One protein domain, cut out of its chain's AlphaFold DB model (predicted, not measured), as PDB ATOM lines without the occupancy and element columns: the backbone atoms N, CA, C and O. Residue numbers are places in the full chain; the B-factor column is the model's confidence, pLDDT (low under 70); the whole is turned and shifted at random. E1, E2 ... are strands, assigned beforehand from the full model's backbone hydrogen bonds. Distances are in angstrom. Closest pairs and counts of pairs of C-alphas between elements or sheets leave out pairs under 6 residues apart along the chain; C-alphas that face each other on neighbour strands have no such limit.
ATOM      1  N   ILE A   2     -17.224 -55.619  12.329       70.81
ATOM      2  CA  ILE A   2     -18.263 -54.598  12.165       70.81
ATOM      3  C   ILE A   2     -17.987 -53.488  13.184       70.81
ATOM      4  O   ILE A   2     -17.861 -53.778  14.371       70.81
ATOM      5  N   PHE A   3     -17.863 -52.240  12.724       77.38
ATOM      6  CA  PHE A   3     -17.502 -51.099  13.578       77.38
ATOM      7  C   PHE A   3     -18.676 -50.130  13.751       77.38
ATOM      8  O   PHE A   3     -19.211 -49.609  12.769       77.38
ATOM      9  N   TYR A   4     -19.051 -49.877  15.003       84.88
ATOM     10  CA  TYR A   4     -20.093 -48.940  15.432       84.88
ATOM     11  C   TYR A   4     -19.785 -48.421  16.838       84.88
ATOM     12  O   TYR A   4     -18.838 -48.901  17.466       84.88
ATOM     13  N   HIS A   5     -20.558 -47.442  17.318       87.75
ATOM     14  CA  HIS A   5     -20.411 -46.863  18.662       87.75
ATOM     15  C   HIS A   5     -19.098 -46.100  18.897       87.75
ATOM     16  O   HIS A   5     -18.646 -45.927  20.028       87.75
ATOM     17  N   ASN A   6     -18.497 -45.582  17.825       88.19
ATOM     18  CA  ASN A   6     -17.300 -44.750  17.909       88.19
ATOM     19  C   ASN A   6     -17.651 -43.260  17.855       88.19
ATOM     20  O   ASN A   6     -18.604 -42.850  17.191       88.19
ATOM     21  N   ASN A   7     -16.834 -42.444  18.524       89.56
ATOM     22  CA  ASN A   7     -16.927 -40.986  18.516       89.56
ATOM     23  C   ASN A   7     -15.694 -40.385  17.831       89.56
ATOM     24  O   ASN A   7     -14.638 -40.253  18.449       89.56
ATOM     25  N   PHE A   8     -15.829 -39.978  16.570       86.44
ATOM     26  CA  PHE A   8     -14.763 -39.315  15.820       86.44
ATOM     27  C   PHE A   8     -14.884 -37.792  15.969       86.44
ATOM     28  O   PHE A   8     -15.681 -37.135  15.294       86.44
ATOM     29  N   ILE A   9     -14.097 -37.222  16.884       85.12
ATOM     30  CA  ILE A   9     -14.165 -35.807  17.273       85.12
ATOM     31  C   ILE A   9     -12.961 -35.051  16.708       85.12
ATOM     32  O   ILE A   9     -11.826 -35.462  16.930       85.12
ATOM     33  N   LYS A  10     -13.207 -33.923  16.022       82.56
ATOM     34  CA  LYS A  10     -12.160 -33.073  15.413       82.56
ATOM     35  C   LYS A  10     -11.245 -33.838  14.448       82.56
ATOM     36  O   LYS A  10     -10.070 -33.506  14.309       82.56
ATOM     37  N   ASN A  11     -11.783 -34.856  13.779       74.94
ATOM     38  CA  ASN A  11     -11.017 -35.591  12.789       74.94
ATOM     39  C   ASN A  11     -10.865 -34.728  11.526       74.94
ATOM     40  O   ASN A  11     -11.866 -34.297  10.951       74.94
ATOM     41  N   GLN A  12      -9.620 -34.434  11.143       71.94
ATOM     42  CA  GLN A  12      -9.309 -33.615   9.963       71.94
ATOM     43  C   GLN A  12      -9.465 -34.407   8.663       71.94
ATOM     44  O   GLN A  12      -9.724 -33.823   7.612       71.94
ATOM     45  N   GLU A  13      -9.369 -35.734   8.750       69.44
ATOM     46  CA  GLU A  13      -9.530 -36.652   7.629       69.44
ATOM     47  C   GLU A  13     -10.666 -37.643   7.899       69.44
ATOM     48  O   GLU A  13     -11.119 -37.834   9.029       69.44
ATOM     49  N   ARG A  14     -11.180 -38.282   6.847       68.38
ATOM     50  CA  ARG A  14     -12.149 -39.374   7.003       68.38
ATOM     51  C   ARG A  14     -11.391 -40.661   7.301       68.38
ATOM     52  O   ARG A  14     -10.345 -40.903   6.711       68.38
ATOM     53  N   VAL A  15     -11.941 -41.515   8.165       69.88
ATOM     54  CA  VAL A  15     -11.423 -42.883   8.292       69.88
ATOM     55  C   VAL A  15     -11.866 -43.644   7.046       69.88
ATOM     56  O   VAL A  15     -13.032 -44.013   6.915       69.88
ATOM     57  N   LEU A  16     -10.937 -43.803   6.109       66.44
ATOM     58  CA  LEU A  16     -11.118 -44.579   4.890       66.44
ATOM     59  C   LEU A  16     -10.559 -45.982   5.135       66.44
ATOM     60  O   LEU A  16      -9.417 -46.133   5.566       66.44
ATOM     61  N   PHE A  17     -11.344 -47.015   4.843       64.12
ATOM     62  CA  PHE A  17     -10.796 -48.363   4.706       64.12
ATOM     63  C   PHE A  17     -10.389 -48.582   3.246       64.12
ATOM     64  O   PHE A  17     -11.095 -48.141   2.339       64.12
ATOM     65  N   ALA A  18      -9.259 -49.255   3.019       57.97
ATOM     66  CA  ALA A  18      -8.776 -49.562   1.673       57.97
ATOM     67  C   ALA A  18      -9.833 -50.350   0.869       57.97
ATOM     68  O   ALA A  18     -10.421 -51.284   1.418       57.97
ATOM     69  N   PRO A  19     -10.087 -50.013  -0.406       57.12
ATOM     70  CA  PRO A  19     -11.181 -50.617  -1.153       57.12
ATOM     71  C   PRO A  19     -10.945 -52.099  -1.512       57.12
ATOM     72  O   PRO A  19      -9.821 -52.581  -1.636       57.12
ATOM     73  N   VAL A  20     -12.068 -52.788  -1.746       52.62
ATOM     74  CA  VAL A  20     -12.272 -54.083  -2.438       52.62
ATOM     75  C   VAL A  20     -11.949 -55.402  -1.705       52.62
ATOM     76  O   VAL A  20     -12.529 -56.417  -2.080       52.62
ATOM     77  N   LEU A  21     -11.132 -55.446  -0.642       57.53
ATOM     78  CA  LEU A  21     -10.812 -56.721   0.059       57.53
ATOM     79  C   LEU A  21     -10.844 -56.666   1.595       57.53
ATOM     80  O   LEU A  21     -10.481 -57.631   2.271       57.53
ATOM     81  N   CYS A  22     -11.263 -55.553   2.190       59.69
ATOM     82  CA  CYS A  22     -11.275 -55.430   3.640       59.69
ATOM     83  C   CYS A  22     -12.460 -56.193   4.268       59.69
ATOM     84  O   CYS A  22     -13.622 -55.886   4.026       59.69
ATOM     85  N   ILE A  23     -12.152 -57.131   5.174       64.69
ATOM     86  CA  ILE A  23     -13.109 -57.844   6.056       64.69
ATOM     87  C   ILE A  23     -13.803 -56.873   7.045       64.69
ATOM     88  O   ILE A  23     -14.701 -57.238   7.806       64.69
ATOM     89  N   ASN A  24     -13.350 -55.621   7.079       67.69
ATOM     90  CA  ASN A  24     -13.794 -54.572   7.979       67.69
ATOM     91  C   ASN A  24     -14.757 -53.631   7.256       67.69
ATOM     92  O   ASN A  24     -14.407 -53.055   6.227       67.69
ATOM     93  N   SER A  25     -15.946 -53.452   7.820       70.62
ATOM     94  CA  SER A  25     -16.965 -52.549   7.292       70.62
ATOM     95  C   SER A  25     -17.616 -51.760   8.421       70.62
ATOM     96  O   SER A  25     -17.738 -52.249   9.551       70.62
ATOM     97  N   TRP A  26     -18.069 -50.545   8.113       75.06
ATOM     98  CA  TRP A  26     -18.953 -49.816   9.016       75.06
ATOM     99  C   TRP A  26     -20.245 -50.594   9.225       75.06
ATOM    100  O   TRP A  26     -20.766 -51.213   8.290       75.06
ATOM    101  N   ASN A  27     -20.768 -50.562  10.450       71.38
ATOM    102  CA  ASN A  27     -22.108 -51.060  10.679       71.38
ATOM    103  C   ASN A  27     -23.122 -50.085  10.078       71.38
ATOM    104  O   ASN A  27     -23.397 -49.035  10.652       71.38
ATOM    105  N   LEU A  28     -23.695 -50.443   8.934       66.88
ATOM    106  CA  LEU A  28     -24.794 -49.683   8.343       66.88
ATOM    107  C   LEU A  28     -26.162 -50.121   8.886       66.88
ATOM    108  O   LEU A  28     -27.181 -49.637   8.401       66.88
ATOM    109  N   SER A  29     -26.211 -51.075   9.827       63.25
ATOM    110  CA  SER A  29     -27.454 -51.778  10.128       63.25
ATOM    111  C   SER A  29     -28.418 -50.996  11.004       63.25
ATOM    112  O   SER A  29     -29.604 -51.210  10.777       63.25
ATOM    113  N   ARG A  30     -27.954 -50.139  11.948       72.25
ATOM    114  CA  ARG A  30     -28.796 -49.289  12.842       72.25
ATOM    115  C   ARG A  30     -28.095 -48.555  14.003       72.25
ATOM    116  O   ARG A  30     -28.761 -47.822  14.710       72.25
ATOM    117  N   GLU A  31     -26.803 -48.740  14.266       76.38
ATOM    118  CA  GLU A  31     -26.175 -48.166  15.483       76.38
ATOM    119  C   GLU A  31     -25.115 -47.091  15.221       76.38
ATOM    120  O   GLU A  31     -24.762 -46.340  16.128       76.38
ATOM    121  N   GLY A  32     -24.652 -46.988  13.972       80.44
ATOM    122  CA  GLY A  32     -23.854 -45.881  13.448       80.44
ATOM    123  C   GLY A  32     -22.554 -45.554  14.193       80.44
ATOM    124  O   GLY A  32     -22.130 -46.200  15.155       80.44
ATOM    125  N   ASN A  33     -21.891 -44.502  13.721       85.44
ATOM    126  CA  ASN A  33     -20.797 -43.837  14.425       85.44
ATOM    127  C   ASN A  33     -21.060 -42.332  14.455       85.44
ATOM    128  O   ASN A  33     -21.715 -41.782  13.570       85.44
ATOM    129  N   TYR A  34     -20.546 -41.645  15.468       87.06
ATOM    130  CA  TYR A  34     -20.641 -40.194  15.538       87.06
ATOM    131  C   TYR A  34     -19.442 -39.529  14.864       87.06
ATOM    132  O   TYR A  34     -18.293 -39.911  15.096       87.06
ATOM    133  N   TRP A  35     -19.720 -38.475  14.095       82.06
ATOM    134  CA  TRP A  35     -18.709 -37.698  13.386       82.06
ATOM    135  C   TRP A  35     -18.933 -36.202  13.592       82.06
ATOM    136  O   TRP A  35     -19.927 -35.645  13.129       82.06
ATOM    137  N   ASN A  36     -17.966 -35.535  14.215       80.69
ATOM    138  CA  ASN A  36     -17.904 -34.076  14.277       80.69
ATOM    139  C   ASN A  36     -16.820 -33.587  13.304       80.69
ATOM    140  O   ASN A  36     -15.678 -33.345  13.707       80.69
ATOM    141  N   TYR A  37     -17.163 -33.529  12.012       70.12
ATOM    142  CA  TYR A  37     -16.296 -32.957  10.979       70.12
ATOM    143  C   TYR A  37     -16.372 -31.430  10.998       70.12
ATOM    144  O   TYR A  37     -17.451 -30.852  11.102       70.12
ATOM    145  N   THR A  38     -15.237 -30.776  10.781       51.94
ATOM    146  CA  THR A  38     -15.149 -29.318  10.639       51.94
ATOM    147  C   THR A  38     -15.492 -28.817   9.231       51.94
ATOM    148  O   THR A  38     -15.720 -27.622   9.066       51.94
ATOM    149  N   THR A  39     -15.565 -29.682   8.209       50.28
ATOM    150  CA  THR A  39     -15.723 -29.249   6.808       50.28
ATOM    151  C   THR A  39     -16.633 -30.166   5.965       50.28
ATOM    152  O   THR A  39     -16.375 -31.350   5.759       50.28
ATOM    153  N   GLY A  40     -17.711 -29.595   5.407       51.88
ATOM    154  CA  GLY A  40     -18.144 -29.927   4.038       51.88
ATOM    155  C   GLY A  40     -19.404 -30.771   3.792       51.88
ATOM    156  O   GLY A  40     -19.792 -30.889   2.637       51.88
ATOM    157  N   TRP A  41     -20.084 -31.332   4.795       54.00
ATOM    158  CA  TRP A  41     -21.343 -32.092   4.579       54.00
ATOM    159  C   TRP A  41     -22.488 -31.634   5.495       54.00
ATOM    160  O   TRP A  41     -23.277 -32.433   5.994       54.00
ATOM    161  N   ILE A  42     -22.563 -30.322   5.718       51.78
ATOM    162  CA  ILE A  42     -23.453 -29.676   6.697       51.78
ATOM    163  C   ILE A  42     -24.919 -29.590   6.202       51.78
ATOM    164  O   ILE A  42     -25.813 -29.271   6.972       51.78
ATOM    165  N   GLY A  43     -25.211 -29.919   4.937       49.03
ATOM    166  CA  GLY A  43     -26.500 -29.570   4.319       49.03
ATOM    167  C   GLY A  43     -27.631 -30.608   4.321       49.03
ATOM    168  O   GLY A  43     -28.754 -30.235   4.007       49.03
ATOM    169  N   GLN A  44     -27.389 -31.895   4.600       55.59
ATOM    170  CA  GLN A  44     -28.392 -32.956   4.332       55.59
ATOM    171  C   GLN A  44     -28.472 -34.051   5.406       55.59
ATOM    172  O   GLN A  44     -28.959 -35.147   5.149       55.59
ATOM    173  N   ARG A  45     -27.988 -33.761   6.612       68.31
ATOM    174  CA  ARG A  45     -28.033 -34.669   7.761       68.31
ATOM    175  C   ARG A  45     -29.216 -34.264   8.632       68.31
ATOM    176  O   ARG A  45     -29.095 -33.392   9.485       68.31
ATOM    177  N   VAL A  46     -30.387 -34.791   8.282       76.94
ATOM    178  CA  VAL A  46     -31.628 -34.590   9.029       76.94
ATOM    179  C   VAL A  46     -32.094 -35.965   9.463       76.94
ATOM    180  O   VAL A  46     -32.330 -36.822   8.620       76.94
ATOM    181  N   ASP A  47     -32.216 -36.157  10.765       83.12
ATOM    182  CA  ASP A  47     -32.920 -37.288  11.366       83.12
ATOM    183  C   ASP A  47     -34.414 -36.984  11.303       83.12
ATOM    184  O   ASP A  47     -34.947 -36.196  12.092       83.12
ATOM    185  N   LYS A  48     -35.058 -37.476  10.244       85.44
ATOM    186  CA  LYS A  48     -36.449 -37.142   9.935       85.44
ATOM    187  C   LYS A  48     -37.413 -37.943  10.794       85.44
ATOM    188  O   LYS A  48     -38.516 -37.456  11.043       85.44
ATOM    189  N   ASP A  49     -37.027 -39.145  11.209       86.38
ATOM    190  CA  ASP A  49     -37.864 -40.034  12.015       86.38
ATOM    191  C   ASP A  49     -37.521 -40.022  13.517       86.38
ATOM    192  O   ASP A  49     -38.249 -40.596  14.333       86.38
ATOM    193  N   GLY A  50     -36.501 -39.260  13.908       88.38
ATOM    194  CA  GLY A  50     -36.105 -39.028  15.290       88.38
ATOM    195  C   GLY A  50     -35.396 -40.224  15.924       88.38
ATOM    196  O   GLY A  50     -35.441 -40.354  17.153       88.38
ATOM    197  N   ASP A  51     -34.823 -41.127  15.136       87.69
ATOM    198  CA  ASP A  51     -34.202 -42.373  15.591       87.69
ATOM    199  C   ASP A  51     -32.748 -42.199  16.084       87.69
ATOM    200  O   ASP A  51     -32.144 -43.143  16.601       87.69
ATOM    201  N   GLY A  52     -32.206 -40.978  15.991       87.44
ATOM    202  CA  GLY A  52     -30.851 -40.620  16.417       87.44
ATOM    203  C   GLY A  52     -29.787 -40.784  15.347       87.44
ATOM    204  O   GLY A  52     -28.605 -40.556  15.634       87.44
ATOM    205  N   ILE A  53     -30.184 -41.159  14.138       86.50
ATOM    206  CA  ILE A  53     -29.329 -41.412  12.992       86.50
ATOM    207  C   ILE A  53     -29.732 -40.428  11.909       86.50
ATOM    208  O   ILE A  53     -30.898 -40.144  11.670       86.50
ATOM    209  N   ASN A  54     -28.742 -39.863  11.233       83.62
ATOM    210  CA  ASN A  54     -29.058 -39.026  10.092       83.62
ATOM    211  C   ASN A  54     -29.558 -39.874   8.934       83.62
ATOM    212  O   ASN A  54     -28.871 -40.810   8.520       83.62
ATOM    213  N   ASP A  55     -30.686 -39.468   8.356       78.25
ATOM    214  CA  ASP A  55     -31.223 -40.083   7.153       78.25
ATOM    215  C   ASP A  55     -30.485 -39.533   5.930       78.25
ATOM    216  O   ASP A  55     -30.713 -38.377   5.537       78.25
ATOM    217  N   PRO A  56     -29.595 -40.311   5.285       67.12
ATOM    218  CA  PRO A  56     -28.987 -39.856   4.055       67.12
ATOM    219  C   PRO A  56     -30.088 -39.670   2.996       67.12
ATOM    220  O   PRO A  56     -31.008 -40.485   2.887       67.12
ATOM    221  N   PRO A  57     -29.991 -38.638   2.143       59.53
ATOM    222  CA  PRO A  57     -30.952 -38.404   1.061       59.53
ATOM    223  C   PRO A  57     -30.946 -39.516   0.004       59.53
ATOM    224  O   PRO A  57     -31.785 -39.528  -0.895       59.53
ATOM    225  N   CYS A  58     -30.000 -40.450   0.087       51.47
ATOM    226  CA  CYS A  58     -29.820 -41.520  -0.863       51.47
ATOM    227  C   CYS A  58     -29.441 -42.836  -0.167       51.47
ATOM    228  O   CYS A  58     -28.577 -42.888   0.701       51.47
ATOM    229  N   LYS A  59     -30.106 -43.919  -0.586       54.25
ATOM    230  CA  LYS A  59     -30.047 -45.283  -0.029       54.25
ATOM    231  C   LYS A  59     -28.750 -46.033  -0.391       54.25
ATOM    232  O   LYS A  59     -28.786 -47.238  -0.645       54.25
ATOM    233  N   TYR A  60     -27.631 -45.325  -0.560       52.78
ATOM    234  CA  TYR A  60     -26.442 -45.915  -1.171       52.78
ATOM    235  C   TYR A  60     -25.648 -46.770  -0.185       52.78
ATOM    236  O   TYR A  60     -25.354 -46.378   0.940       52.78
ATOM    237  N   ARG A  61     -25.305 -47.967  -0.670       54.91
ATOM    238  CA  ARG A  61     -24.309 -48.876  -0.101       54.91
ATOM    239  C   ARG A  61     -22.959 -48.159   0.002       54.91
ATOM    240  O   ARG A  61     -22.731 -47.193  -0.725       54.91
ATOM    241  N   LEU A  62     -22.067 -48.676   0.854       57.75
ATOM    242  CA  LEU A  62     -20.649 -48.299   0.881       57.75
ATOM    243  C   LEU A  62     -20.142 -48.189  -0.563       57.75
ATOM    244  O   LEU A  62     -20.115 -49.183  -1.286       57.75
ATOM    245  N   ASN A  63     -19.830 -46.973  -1.004       60.78
ATOM    246  CA  ASN A  63     -19.134 -46.778  -2.268       60.78
ATOM    247  C   ASN A  63     -17.665 -47.186  -2.093       60.78
ATOM    248  O   ASN A  63     -17.233 -47.512  -0.985       60.78
ATOM    249  N   ASP A  64     -16.873 -47.100  -3.159       65.19
ATOM    250  CA  ASP A  64     -15.434 -47.412  -3.127       65.19
ATOM    251  C   ASP A  64     -14.650 -46.582  -2.089       65.19
ATOM    252  O   ASP A  64     -13.523 -46.916  -1.739       65.19
ATOM    253  N   ASN A  65     -15.263 -45.527  -1.542       66.31
ATOM    254  CA  ASN A  65     -14.691 -44.668  -0.511       66.31
ATOM    255  C   ASN A  65     -15.103 -45.060   0.924       66.31
ATOM    256  O   ASN A  65     -14.747 -44.343   1.856       66.31
ATOM    257  N   ASN A  66     -15.873 -46.143   1.111       67.94
ATOM    258  CA  ASN A  66     -16.320 -46.683   2.405       67.94
ATOM    259  C   ASN A  66     -16.827 -45.598   3.382       67.94
ATOM    260  O   ASN A  66     -16.396 -45.496   4.532       67.94
ATOM    261  N   ILE A  67     -17.711 -44.734   2.879       73.06
ATOM    262  CA  ILE A  67     -18.274 -43.609   3.631       73.06
ATOM    263  C   ILE A  67     -19.351 -44.120   4.595       73.06
ATOM    264  O   ILE A  67     -20.222 -44.892   4.201       73.06
ATOM    265  N   ASP A  68     -19.328 -43.643   5.841       74.75
ATOM    266  CA  ASP A  68     -20.437 -43.838   6.778       74.75
ATOM    267  C   ASP A  68     -21.638 -42.967   6.364       74.75
ATOM    268  O   ASP A  68     -21.606 -41.732   6.449       74.75
ATOM    269  N   TYR A  69     -22.686 -43.628   5.875       75.44
ATOM    270  CA  TYR A  69     -23.931 -43.004   5.423       75.44
ATOM    271  C   TYR A  69     -24.987 -42.880   6.523       75.44
ATOM    272  O   TYR A  69     -25.964 -42.165   6.320       75.44
ATOM    273  N   HIS A  70     -24.777 -43.512   7.679       79.06
ATOM    274  CA  HIS A  70     -25.722 -43.525   8.798       79.06
ATOM    275  C   HIS A  70     -25.062 -42.993  10.080       79.06
ATOM    276  O   HIS A  70     -24.971 -43.694  11.091       79.06
ATOM    277  N   PRO A  71     -24.569 -41.741  10.053       83.81
ATOM    278  CA  PRO A  71     -23.871 -41.146  11.174       83.81
ATOM    279  C   PRO A  71     -24.867 -40.778  12.280       83.81
ATOM    280  O   PRO A  71     -25.963 -40.271  12.013       83.81
ATOM    281  N   LEU A  72     -24.446 -40.941  13.528       87.94
ATOM    282  CA  LEU A  72     -25.228 -40.524  14.686       87.94
ATOM    283  C   LEU A  72     -25.380 -39.004  14.741       87.94
ATOM    284  O   LEU A  72     -24.463 -38.256  14.396       87.94
ATOM    285  N   ASN A  73     -26.532 -38.554  15.228       85.81
ATOM    286  CA  ASN A  73     -26.831 -37.135  15.421       85.81
ATOM    287  C   ASN A  73     -26.099 -36.493  16.596       85.81
ATOM    288  O   ASN A  73     -25.911 -35.279  16.652       85.81
ATOM    289  N   GLU A  74     -25.679 -37.315  17.543       87.81
ATOM    290  CA  GLU A  74     -24.959 -36.909  18.735       87.81
ATOM    291  C   GLU A  74     -23.952 -37.988  19.113       87.81
ATOM    292  O   GLU A  74     -24.020 -39.115  18.617       87.81
ATOM    293  N   THR A  75     -23.024 -37.649  20.004       90.62
ATOM    294  CA  THR A  75     -22.000 -38.592  20.456       90.62
ATOM    295  C   THR A  75     -22.638 -39.866  20.986       90.62
ATOM    296  O   THR A  75     -23.565 -39.828  21.804       90.62
ATOM    297  N   TRP A  76     -22.114 -41.007  20.554       90.88
ATOM    298  CA  TRP A  76     -22.479 -42.277  21.141       90.88
ATOM    299  C   TRP A  76     -22.113 -42.300  22.626       90.88
ATOM    300  O   TRP A  76     -21.031 -41.866  23.028       90.88
ATOM    301  N   SER A  77     -23.045 -42.800  23.430       93.19
ATOM    302  CA  SER A  77     -22.868 -43.055  24.853       93.19
ATOM    303  C   SER A  77     -23.928 -44.060  25.273       93.19
ATOM    304  O   SER A  77     -25.100 -43.882  24.926       93.19
TER     305      SER A  77
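What this domain is: This is residues 2 to 77 of the 222 residues of an uncharacterized protein of Candidatus Bathyarchaeota archaeon (UniProt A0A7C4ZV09). This domain has little regular structure: it is a ball of long loops with one tiny parallel pair of strands, E1 and E2. Residues 10 to 33 make a wide loop that goes out to Leu 21 and comes back, and residues 37 to 77 wind out to Gly 50 at the opposite end. The printed part has 76 residues, no named helix and two strands, E1 then E2, with 6 residues in named elements, class all strand. It is compact, with a radius of gyration of the C-alphas of 12.0 A and spans of 34 by 25 by 25 A.

Where its parts are: Find C-alpha 7 at (-16.927, -40.986, 18.516); from there E1, residues 7 to 9, runs 6.0 A. E2, residues 34 to 36, runs 6.8 A to C-alpha 36 at (-17.904, -34.076, 14.277).

How they stand to each other: Look at E1 and E2, parallel neighbours at 4 degrees. N 8 and O 34, 2.9 A apart, are within hydrogen-bond range. Residues 2 to 3 also pair with residues 25 to 26, parallel.

The domain as a whole: The C-alphas farthest apart, Leu 21 and Gly 50, are 34.4 A apart. The printed part has no cut, and E1 to E2 is a long link. Mean pLDDT of the printed part is 72.3; 33 residues are under 70, among them 13 to 24.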